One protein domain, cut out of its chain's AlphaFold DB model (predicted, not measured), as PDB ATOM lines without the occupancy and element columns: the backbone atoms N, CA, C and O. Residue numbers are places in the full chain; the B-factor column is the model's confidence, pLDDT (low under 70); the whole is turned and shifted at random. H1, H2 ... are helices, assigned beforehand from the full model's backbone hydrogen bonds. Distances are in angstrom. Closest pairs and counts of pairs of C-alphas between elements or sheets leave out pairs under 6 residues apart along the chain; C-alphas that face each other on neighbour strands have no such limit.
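What this domain is: This is residues 80 to 163 of the 163 residues of the protein "Putative DNA binding domain-containing protein" of Staphylococcus pseudoxylosus (UniProt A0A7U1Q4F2). With little regular structure, the domain is a small head of three short helices and loops, from which residues 142 to 163 reach away as a long arm, folded back at its far end. The printed part has 84 residues, 27 of them in named helices, in the order H1, H2, H3, with no named strand: all helix. It is only just extended, close to loose, with a radius of gyration of the C-alphas of 17.9 A and spans of 54 by 32 by 18 A.

Where its parts are: H1, residues 91 to 101, measures 15.5 A from C-alpha 91 at (258.942, 234.796, 210.042) to its last. H2 is residues 107 to 115, 11.2 A. H3, residues 124 to 130, 10.0 A, ends at (252.708, 236.043, 214.477).

How they stand to each other: H1 and H3 only just touch, with 3 pairs of C-alphas within 8 A, the closest Leu 93 and Phe 130, 6.2 A, about perpendicular at 85 degrees. H2 touches H3, closest C-alphas Thr 115 and Ala 126, 5.3 A. In H1, H2 and H3 every O i to N i+4 pair is within hydrogen-bond range.

The domain as a whole: The printed part has no cut. No printed residue is under 70 in pLDDT.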
ATOM      1  N   ILE A  80     247.561 248.718 220.538       90.19
ATOM      2  CA  ILE A  80     249.004 248.702 220.293       90.19
ATOM      3  C   ILE A  80     249.740 248.278 221.564       90.19
ATOM      4  O   ILE A  80     249.676 248.958 222.594       90.19
ATOM      5  N   ASN A  81     250.521 247.205 221.470       89.31
ATOM      6  CA  ASN A  81     251.373 246.760 222.560       89.31
ATOM      7  C   ASN A  81     252.747 247.433 222.467       89.31
ATOM      8  O   ASN A  81     253.627 247.022 221.714       89.31
ATOM      9  N   GLN A  82     252.951 248.470 223.277       89.44
ATOM     10  CA  GLN A  82     254.190 249.258 223.268       89.44
ATOM     11  C   GLN A  82     255.438 248.479 223.708       89.44
ATOM     12  O   GLN A  82     256.550 248.970 223.544       89.44
ATOM     13  N   ARG A  83     255.270 247.298 224.314       90.81
ATOM     14  CA  ARG A  83     256.388 246.478 224.796       90.81
ATOM     15  C   ARG A  83     256.867 245.471 223.760       90.81
ATOM     16  O   ARG A  83     257.871 244.813 224.017       90.81
ATOM     17  N   PHE A  84     256.138 245.309 222.658       94.31
ATOM     18  CA  PHE A  84     256.450 244.305 221.657       94.31
ATOM     19  C   PHE A  84     257.778 244.595 220.955       94.31
ATOM     20  O   PHE A  84     258.038 245.727 220.552       94.31
ATOM     21  N   ASP A  85     258.598 243.554 220.818       93.88
ATOM     22  CA  ASP A  85     259.870 243.600 220.105       93.88
ATOM     23  C   ASP A  85     259.672 242.972 218.724       93.88
ATOM     24  O   ASP A  85     259.176 241.851 218.617       93.88
ATOM     25  N   THR A  86     260.046 243.682 217.664       91.56
ATOM     26  CA  THR A  86     259.890 243.200 216.287       91.56
ATOM     27  C   THR A  86     260.667 241.925 216.010       91.56
ATOM     28  O   THR A  86     260.227 241.116 215.193       91.56
ATOM     29  N   ASP A  87     261.779 241.709 216.710       94.25
ATOM     30  CA  ASP A  87     262.619 240.525 216.519       94.25
ATOM     31  C   ASP A  87     261.947 239.245 217.057       94.25
ATOM     32  O   ASP A  87     262.299 238.117 216.677       94.25
ATOM     33  N   ASP A  88     260.910 239.404 217.886       95.50
ATOM     34  CA  ASP A  88     260.086 238.310 218.395       95.50
ATOM     35  C   ASP A  88     258.993 237.860 217.417       95.50
ATOM     36  O   ASP A  88     258.277 236.896 217.709       95.50
ATOM     37  N   PHE A  89     258.883 238.464 216.228       95.88
ATOM     38  CA  PHE A  89     258.073 237.893 215.155       95.88
ATOM     39  C   PHE A  89     258.635 236.556 214.663       95.88
ATOM     40  O   PHE A  89     259.843 236.353 214.523       95.88
ATOM     41  N   ASN A  90     257.728 235.629 214.371       95.56
ATOM     42  CA  ASN A  90     258.020 234.353 213.746       95.56
ATOM     43  C   ASN A  90     257.832 234.475 212.229       95.56
ATOM     44  O   ASN A  90     256.714 234.393 211.723       95.56
ATOM     45  N   THR A  91     258.932 234.672 211.508       92.19
ATOM     46  CA  THR A  91     258.942 234.796 210.042       92.19
ATOM     47  C   THR A  91     258.342 233.577 209.348       92.19
ATOM     48  O   THR A  91     257.576 233.739 208.404       92.19
ATOM     49  N   ASP A  92     258.567 232.376 209.885       95.12
ATOM     50  CA  ASP A  92     258.068 231.129 209.300       95.12
ATOM     51  C   ASP A  92     256.530 231.053 209.334       95.12
ATOM     52  O   ASP A  92     255.914 230.382 208.503       95.12
ATOM     53  N   LEU A  93     255.876 231.738 210.286       94.56
ATOM     54  CA  LEU A  93     254.412 231.848 210.309       94.56
ATOM     55  C   LEU A  93     253.889 232.730 209.174       94.56
ATOM     56  O   LEU A  93     252.825 232.434 208.636       94.56
ATOM     57  N   PHE A  94     254.625 233.772 208.776       94.81
ATOM     58  CA  PHE A  94     254.252 234.584 207.618       94.81
ATOM     59  C   PHE A  94     254.370 233.794 206.315       94.81
ATOM     60  O   PHE A  94     253.486 233.893 205.466       94.81
ATOM     61  N   ASP A  95     255.415 232.972 206.172       94.62
ATOM     62  CA  ASP A  95     255.568 232.080 205.017       94.62
ATOM     63  C   ASP A  95     254.408 231.082 204.919       94.62
ATOM     64  O   ASP A  95     253.752 230.993 203.882       94.62
ATOM     65  N   LYS A  96     254.082 230.402 206.025       94.94
ATOM     66  CA  LYS A  96     252.930 229.486 206.088       94.94
ATOM     67  C   LYS A  96     251.612 230.191 205.803       94.94
ATOM     68  O   LYS A  96     250.747 229.644 205.125       94.94
ATOM     69  N   TYR A  97     251.443 231.404 206.323       94.38
ATOM     70  CA  TYR A  97     250.253 232.201 206.060       94.38
ATOM     71  C   TYR A  97     250.097 232.487 204.562       94.38
ATOM     72  O   TYR A  97     249.010 232.302 204.016       94.38
ATOM     73  N   ARG A  98     251.183 232.889 203.888       94.56
ATOM     74  CA  ARG A  98     251.190 233.133 202.439       94.56
ATOM     75  C   ARG A  98     250.853 231.888 201.631       94.56
ATOM     76  O   ARG A  98     250.059 231.986 200.698       94.56
ATOM     77  N   GLU A  99     251.399 230.738 202.018       95.75
ATOM     78  CA  GLU A  99     251.107 229.449 201.384       95.75
ATOM     79  C   GLU A  99     249.612 229.105 201.478       95.75
ATOM     80  O   GLU A  99     248.974 228.816 200.468       95.75
ATOM     81  N   VAL A 100     249.023 229.216 202.675       95.12
ATOM     82  CA  VAL A 100     247.600 228.914 202.903       95.12
ATOM     83  C   VAL A 100     246.680 229.897 202.177       95.12
ATOM     84  O   VAL A 100     245.639 229.500 201.654       95.12
ATOM     85  N   MET A 101     247.048 231.178 202.139       92.19
ATOM     86  CA  MET A 101     246.234 232.228 201.519       92.19
ATOM     87  C   MET A 101     246.489 232.403 200.019       92.19
ATOM     88  O   MET A 101     245.818 233.227 199.396       92.19
ATOM     89  N   ASN A 102     247.429 231.643 199.440       93.62
ATOM     90  CA  ASN A 102     247.860 231.749 198.047       93.62
ATOM     91  C   ASN A 102     248.147 233.209 197.637       93.62
ATOM     92  O   ASN A 102     247.574 233.733 196.679       93.62
ATOM     93  N   SER A 103     248.983 233.891 198.429       91.50
ATOM     94  CA  SER A 103     249.278 235.321 198.274       91.50
ATOM     95  C   SER A 103     250.764 235.625 198.443       91.50
ATOM     96  O   SER A 103     251.387 235.084 199.351       91.50
ATOM     97  N   ASP A 104     251.276 236.600 197.691       91.81
ATOM     98  CA  ASP A 104     252.681 237.041 197.747       91.81
ATOM     99  C   ASP A 104     252.867 238.407 198.435       91.81
ATOM    100  O   ASP A 104     253.843 239.119 198.201       91.81
ATOM    101  N   ILE A 105     251.904 238.813 199.267       94.12
ATOM    102  CA  ILE A 105     251.950 240.104 199.964       94.12
ATOM    103  C   ILE A 105     253.063 240.147 201.020       94.12
ATOM    104  O   ILE A 105     253.423 239.128 201.614       94.12
ATOM    105  N   SER A 106     253.605 241.339 201.270       93.88
ATOM    106  CA  SER A 106     254.697 241.517 202.228       93.88
ATOM    107  C   SER A 106     254.245 241.257 203.671       93.88
ATOM    108  O   SER A 106     253.061 241.365 203.996       93.88
ATOM    109  N   ASN A 107     255.185 240.962 204.576       92.44
ATOM    110  CA  ASN A 107     254.869 240.810 206.003       92.44
ATOM    111  C   ASN A 107     254.239 242.091 206.578       92.44
ATOM    112  O   ASN A 107     253.324 242.012 207.394       92.44
ATOM    113  N   GLU A 108     254.691 243.266 206.128       91.25
ATOM    114  CA  GLU A 108     254.114 244.553 206.525       91.25
ATOM    115  C   GLU A 108     252.654 244.679 206.081       91.25
ATOM    116  O   GLU A 108     251.809 245.093 206.873       91.25
ATOM    117  N   ASP A 109     252.335 244.261 204.854       92.56
ATOM    118  CA  ASP A 109     250.962 244.273 204.344       92.56
ATOM    119  C   ASP A 109     250.079 243.264 205.079       92.56
ATOM    120  O   ASP A 109     248.942 243.585 205.418       92.56
ATOM    121  N   ILE A 110     250.596 242.067 205.383       93.56
ATOM    122  CA  ILE A 110     249.885 241.069 206.198       93.56
ATOM    123  C   ILE A 110     249.529 241.678 207.554       93.56
ATOM    124  O   ILE A 110     248.369 241.637 207.966       93.56
ATOM    125  N   LEU A 111     250.508 242.283 208.229       93.38
ATOM    126  CA  LEU A 111     250.305 242.930 209.521       93.38
ATOM    127  C   LEU A 111     249.298 244.081 209.417       93.38
ATOM    128  O   LEU A 111     248.364 244.147 210.216       93.38
ATOM    129  N   ASN A 112     249.414 244.951 208.420       90.88
ATOM    130  CA  ASN A 112     248.502 246.079 208.249       90.88
ATOM    131  C   ASN A 112     247.061 245.626 207.967       90.88
ATOM    132  O   ASN A 112     246.134 245.994 208.688       90.88
ATOM    133  N   ILE A 113     246.877 244.748 206.981       88.19
ATOM    134  CA  ILE A 113     245.555 244.333 206.498       88.19
ATOM    135  C   ILE A 113     244.847 243.412 207.499       88.19
ATOM    136  O   ILE A 113     243.626 243.481 207.630       88.19
ATOM    137  N   ARG A 114     245.575 242.511 208.172       88.62
ATOM    138  CA  ARG A 114     244.964 241.473 209.025       88.62
ATOM    139  C   ARG A 114     244.905 241.817 210.494       88.62
ATOM    140  O   ARG A 114     244.075 241.253 211.194       88.62
ATOM    141  N   THR A 115     245.779 242.698 210.958       87.75
ATOM    142  CA  THR A 115     245.922 242.957 212.393       87.75
ATOM    143  C   THR A 115     245.682 244.421 212.742       87.75
ATOM    144  O   THR A 115     245.637 244.752 213.919       87.75
ATOM    145  N   GLY A 116     245.563 245.313 211.750       84.44
ATOM    146  CA  GLY A 116     245.449 246.757 211.976       84.44
ATOM    147  C   GLY A 116     246.752 247.420 212.442       84.44
ATOM    148  O   GLY A 116     246.753 248.600 212.811       84.44
ATOM    149  N   SER A 117     247.870 246.684 212.426       86.50
ATOM    150  CA  SER A 117     249.191 247.216 212.770       86.50
ATOM    151  C   SER A 117     249.624 248.282 211.768       86.50
ATOM    152  O   SER A 117     249.409 248.168 210.568       86.50
ATOM    153  N   ASN A 118     250.251 249.347 212.250       81.31
ATOM    154  CA  ASN A 118     250.662 250.461 211.400       81.31
ATOM    155  C   ASN A 118     251.961 251.082 211.926       81.31
ATOM    156  O   ASN A 118     252.571 250.576 212.862       81.31
ATOM    157  N   LYS A 119     252.391 252.214 211.357       77.56
ATOM    158  CA  LYS A 119     253.638 252.894 211.759       77.56
ATOM    159  C   LYS A 119     253.709 253.276 213.248       77.56
ATOM    160  O   LYS A 119     254.783 253.625 213.721       77.56
ATOM    161  N   LYS A 120     252.588 253.255 213.978       80.69
ATOM    162  CA  LYS A 120     252.530 253.530 215.422       80.69
ATOM    163  C   LYS A 120     252.882 252.315 216.290       80.69
ATOM    164  O   LYS A 120     253.044 252.490 217.493       80.69
ATOM    165  N   GLY A 121     252.978 251.119 215.711       89.00
ATOM    166  CA  GLY A 121     253.317 249.884 216.411       89.00
ATOM    167  C   GLY A 121     252.420 248.710 216.020       89.00
ATOM    168  O   GLY A 121     251.610 248.794 215.092       89.00
ATOM    169  N   TYR A 122     252.576 247.618 216.763       94.31
ATOM    170  CA  TYR A 122     251.918 246.343 216.498       94.31
ATOM    171  C   TYR A 122     250.777 246.104 217.474       94.31
ATOM    172  O   TYR A 122     250.904 246.358 218.676       94.31
ATOM    173  N   THR A 123     249.657 245.636 216.940       93.69
ATOM    174  CA  THR A 123     248.460 245.351 217.725       93.69
ATOM    175  C   THR A 123     248.591 244.036 218.488       93.69
ATOM    176  O   THR A 123     249.397 243.172 218.132       93.69
ATOM    177  N   ASN A 124     247.781 243.840 219.526       92.81
ATOM    178  CA  ASN A 124     247.721 242.558 220.225       92.81
ATOM    179  C   ASN A 124     247.367 241.406 219.265       92.81
ATOM    180  O   ASN A 124     247.923 240.321 219.410       92.81
ATOM    181  N   SER A 125     246.551 241.648 218.233       93.00
ATOM    182  CA  SER A 125     246.300 240.688 217.147       93.00
ATOM    183  C   SER A 125     247.566 240.262 216.412       93.00
ATOM    184  O   SER A 125     247.784 239.069 216.215       93.00
ATOM    185  N   ALA A 126     248.440 241.204 216.040       94.81
ATOM    186  CA  ALA A 126     249.709 240.865 215.390       94.81
ATOM    187  C   ALA A 126     250.562 239.937 216.245       94.81
ATOM    188  O   ALA A 126     251.162 238.989 215.743       94.81
ATOM    189  N   ILE A 127     250.577 240.198 217.545       95.06
ATOM    190  CA  ILE A 127     251.355 239.433 218.510       95.06
ATOM    191  C   ILE A 127     250.758 238.039 218.675       95.06
ATOM    192  O   ILE A 127     251.481 237.055 218.574       95.06
ATOM    193  N   LEU A 128     249.440 237.940 218.869       94.19
ATOM    194  CA  LEU A 128     248.739 236.661 219.002       94.19
ATOM    195  C   LEU A 128     248.905 235.773 217.766       94.19
ATOM    196  O   LEU A 128     249.017 234.558 217.906       94.19
ATOM    197  N   MET A 129     248.920 236.368 216.571       93.56
ATOM    198  CA  MET A 129     248.991 235.622 215.315       93.56
ATOM    199  C   MET A 129     250.417 235.260 214.896       93.56
ATOM    200  O   MET A 129     250.621 234.180 214.345       93.56
ATOM    201  N   PHE A 130     251.390 236.152 215.111       95.31
ATOM    202  CA  PHE A 130     252.708 236.043 214.477       95.31
ATOM    203  C   PHE A 130     253.899 236.114 215.440       95.31
ATOM    204  O   PHE A 130     255.030 235.949 214.984       95.31
ATOM    205  N   ALA A 131     253.717 236.335 216.746       95.06
ATOM    206  CA  ALA A 131     254.843 236.282 217.682       95.06
ATOM    207  C   ALA A 131     255.313 234.837 217.917       95.06
ATOM    208  O   ALA A 131     254.514 233.905 217.971       95.06
ATOM    209  N   LYS A 132     256.621 234.655 218.131       94.88
ATOM    210  CA  LYS A 132     257.214 233.369 218.541       94.88
ATOM    211  C   LYS A 132     256.652 232.900 219.885       94.88
ATOM    212  O   LYS A 132     256.308 231.735 220.024       94.88
ATOM    213  N   ASN A 133     256.560 233.820 220.849       92.62
ATOM    214  CA  ASN A 133     256.086 233.568 222.213       92.62
ATOM    215  C   ASN A 133     255.108 234.681 222.638       92.62
ATOM    216  O   ASN A 133     255.512 235.610 223.349       92.62
ATOM    217  N   PRO A 134     253.833 234.641 222.209       92.50
ATOM    218  CA  PRO A 134     252.867 235.703 222.509       92.50
ATOM    219  C   PRO A 134     252.648 235.899 224.019       92.50
ATOM    220  O   PRO A 134     252.389 237.014 224.471       92.50
ATOM    221  N   GLU A 135     252.842 234.852 224.824       91.69
ATOM    222  CA  GLU A 135     252.716 234.857 226.290       91.69
ATOM    223  C   GLU A 135     253.673 235.805 227.013       91.69
ATOM    224  O   GLU A 135     253.360 236.260 228.115       91.69
ATOM    225  N   LYS A 136     254.796 236.162 226.374       92.94
ATOM    226  CA  LYS A 136     255.728 237.189 226.860       92.94
ATOM    227  C   LYS A 136     255.058 238.565 226.953       92.94
ATOM    228  O   LYS A 136     255.397 239.359 227.829       92.94
ATOM    229  N   TYR A 137     254.112 238.840 226.058       91.31
ATOM    230  CA  TYR A 137     253.480 240.149 225.884       91.31
ATOM    231  C   TYR A 137     252.023 240.172 226.334       91.31
ATOM    232  O   TYR A 137     251.545 241.193 226.828       91.31
ATOM    233  N   ILE A 138     251.330 239.047 226.161       90.38
ATOM    234  CA  ILE A 138     249.911 238.877 226.446       90.38
ATOM    235  C   ILE A 138     249.773 237.681 227.388       90.38
ATOM    236  O   ILE A 138     249.695 236.529 226.936       90.38
ATOM    237  N   PRO A 139     249.758 237.920 228.713       80.75
ATOM    238  CA  PRO A 139     249.531 236.867 229.686       80.75
ATOM    239  C   PRO A 139     248.212 236.144 229.384       80.75
ATOM    240  O   PRO A 139     247.176 236.781 229.222       80.75
ATOM    241  N   ASN A 140     248.248 234.809 229.360       83.38
ATOM    242  CA  ASN A 140     247.132 233.917 228.993       83.38
ATOM    243  C   ASN A 140     246.857 233.725 227.490       83.38
ATOM    244  O   ASN A 140     245.839 233.119 227.161       83.38
ATOM    245  N   SER A 141     247.763 234.116 226.590       85.75
ATOM    246  CA  SER A 141     247.727 233.708 225.172       85.75
ATOM    247  C   SER A 141     248.083 232.222 224.990       85.75
ATOM    248  O   SER A 141     249.118 231.851 224.453       85.75
ATOM    249  N   ARG A 142     247.214 231.335 225.487       80.44
ATOM    250  CA  ARG A 142     247.370 229.878 225.395       80.44
ATOM    251  C   ARG A 142     246.061 229.218 224.998       80.44
ATOM    252  O   ARG A 142     245.000 229.570 225.509       80.44
ATOM    253  N   VAL A 143     246.156 228.192 224.163       80.81
ATOM    254  CA  VAL A 143     245.038 227.292 223.867       80.81
ATOM    255  C   VAL A 143     245.183 226.051 224.739       80.81
ATOM    256  O   VAL A 143     246.255 225.452 224.810       80.81
ATOM    257  N   ARG A 144     244.109 225.664 225.433       83.50
ATOM    258  CA  ARG A 144     244.068 224.431 226.229       83.50
ATOM    259  C   ARG A 144     243.134 223.434 225.561       83.50
ATOM    260  O   ARG A 144     241.935 223.678 225.482       83.50
ATOM    261  N   PHE A 145     243.676 222.290 225.165       84.19
ATOM    262  CA  PHE A 145     242.878 221.138 224.763       84.19
ATOM    263  C   PHE A 145     242.529 220.316 226.003       84.19
ATOM    264  O   PHE A 145     243.408 219.974 226.793       84.19
ATOM    265  N   ILE A 146     241.242 220.027 226.186       86.81
ATOM    266  CA  ILE A 146     240.749 219.137 227.239       86.81
ATOM    267  C   ILE A 146     240.007 218.008 226.537       86.81
ATOM    268  O   ILE A 146     239.038 218.257 225.819       86.81
ATOM    269  N   ARG A 147     240.481 216.773 226.713       86.88
ATOM    270  CA  ARG A 147     239.822 215.588 226.171       86.88
ATOM    271  C   ARG A 147     238.816 215.066 227.187       86.88
ATOM    272  O   ARG A 147     239.156 214.908 228.355       86.88
ATOM    273  N   TYR A 148     237.609 214.768 226.722       88.56
ATOM    274  CA  TYR A 148     236.572 214.132 227.525       88.56
ATOM    275  C   TYR A 148     236.285 212.719 227.014       88.56
ATOM    276  O   TYR A 148     236.428 212.434 225.823       88.56
ATOM    277  N   GLU A 149     235.910 211.832 227.925       88.19
ATOM    278  CA  GLU A 149     235.552 210.444 227.655       88.19
ATOM    279  C   GLU A 149     234.036 210.310 227.441       88.19
ATOM    280  O   GLU A 149     233.252 210.527 228.359       88.19
ATOM    281  N   GLY A 150     233.605 209.955 226.230       86.12
ATOM    282  CA  GLY A 150     232.185 209.918 225.854       86.12
ATOM    283  C   GLY A 150     231.773 211.114 224.989       86.12
ATOM    284  O   GLY A 150     232.617 211.789 224.406       86.12
ATOM    285  N   THR A 151     230.466 211.349 224.852       84.62
ATOM    286  CA  THR A 151     229.905 212.360 223.931       84.62
ATOM    287  C   THR A 151     229.536 213.684 224.600       84.62
ATOM    288  O   THR A 151     229.208 214.642 223.906       84.62
ATOM    289  N   THR A 152     229.555 213.749 225.932       84.94
ATOM    290  CA  THR A 152     229.121 214.913 226.719       84.94
ATOM    291  C   THR A 152     230.114 215.233 227.825       84.94
ATOM    292  O   THR A 152     230.801 214.352 228.334       84.94
ATOM    293  N   GLN A 153     230.190 216.507 228.207       89.06
ATOM    294  CA  GLN A 153     230.968 216.942 229.362       89.06
ATOM    295  C   GLN A 153     230.198 216.614 230.651       89.06
ATOM    296  O   GLN A 153     229.143 217.191 230.909       89.06
ATOM    297  N   GLU A 154     230.738 215.712 231.469       89.88
ATOM    298  CA  GLU A 154     230.189 215.373 232.786       89.88
ATOM    299  C   GLU A 154     230.846 216.213 233.896       89.88
ATOM    300  O   GLU A 154     231.928 216.778 233.724       89.88
ATOM    301  N   THR A 155     230.201 216.309 235.062       88.44
ATOM    302  CA  THR A 155     230.677 217.132 236.190       88.44
ATOM    303  C   THR A 155     230.609 216.398 237.533       88.44
ATOM    304  O   THR A 155     229.987 215.342 237.669       88.44
ATOM    305  N   GLY A 156     231.273 216.957 238.551       88.19
ATOM    306  CA  GLY A 156     231.295 216.400 239.905       88.19
ATOM    307  C   GLY A 156     232.003 215.047 239.966       88.19
ATOM    308  O   GLY A 156     233.079 214.877 239.399       88.19
ATOM    309  N   SER A 157     231.388 214.070 240.636       86.00
ATOM    310  CA  SER A 157     231.922 212.704 240.733       86.00
ATOM    311  C   SER A 157     231.944 211.945 239.402       86.00
ATOM    312  O   SER A 157     232.588 210.905 239.323       86.00
ATOM    313  N   ARG A 158     231.260 212.449 238.364       86.00
ATOM    314  CA  ARG A 158     231.225 211.853 237.019       86.00
ATOM    315  C   ARG A 158     232.178 212.523 236.030       86.00
ATOM    316  O   ARG A 158     232.111 212.212 234.849       86.00
ATOM    317  N   LEU A 159     233.031 213.445 236.483       88.94
ATOM    318  CA  LEU A 159     233.968 214.172 235.627       88.94
ATOM    319  C   LEU A 159     234.773 213.204 234.746       88.94
ATOM    320  O   LEU A 159     235.549 212.392 235.241       88.94
ATOM    321  N   ASN A 160     234.605 213.332 233.438       91.94
ATOM    322  CA  ASN A 160     235.145 212.426 232.431       91.94
ATOM    323  C   ASN A 160     236.339 213.035 231.678       91.94
ATOM    324  O   ASN A 160     236.476 212.830 230.477       91.94
ATOM    325  N   ILE A 161     237.186 213.826 232.348       88.94
ATOM    326  CA  ILE A 161     238.383 214.419 231.725       88.94
ATOM    327  C   ILE A 161     239.492 213.368 231.631       88.94
ATOM    328  O   ILE A 161     239.912 212.811 232.644       88.94
ATOM    329  N   VAL A 162     240.012 213.167 230.424       83.31
ATOM    330  CA  VAL A 162     241.162 212.302 230.147       83.31
ATOM    331  C   VAL A 162     242.432 213.150 230.123       83.31
ATOM    332  O   VAL A 162     242.449 214.227 229.519       83.31
ATOM    333  N   LYS A 163     243.479 212.669 230.796       70.56
ATOM    334  CA  LYS A 163     244.788 213.329 230.877       70.56
ATOM    335  C   LYS A 163     245.682 212.987 229.691       70.56
ATOM    336  O   LYS A 163     245.662 211.813 229.264       70.56
TER     337      LYS A 163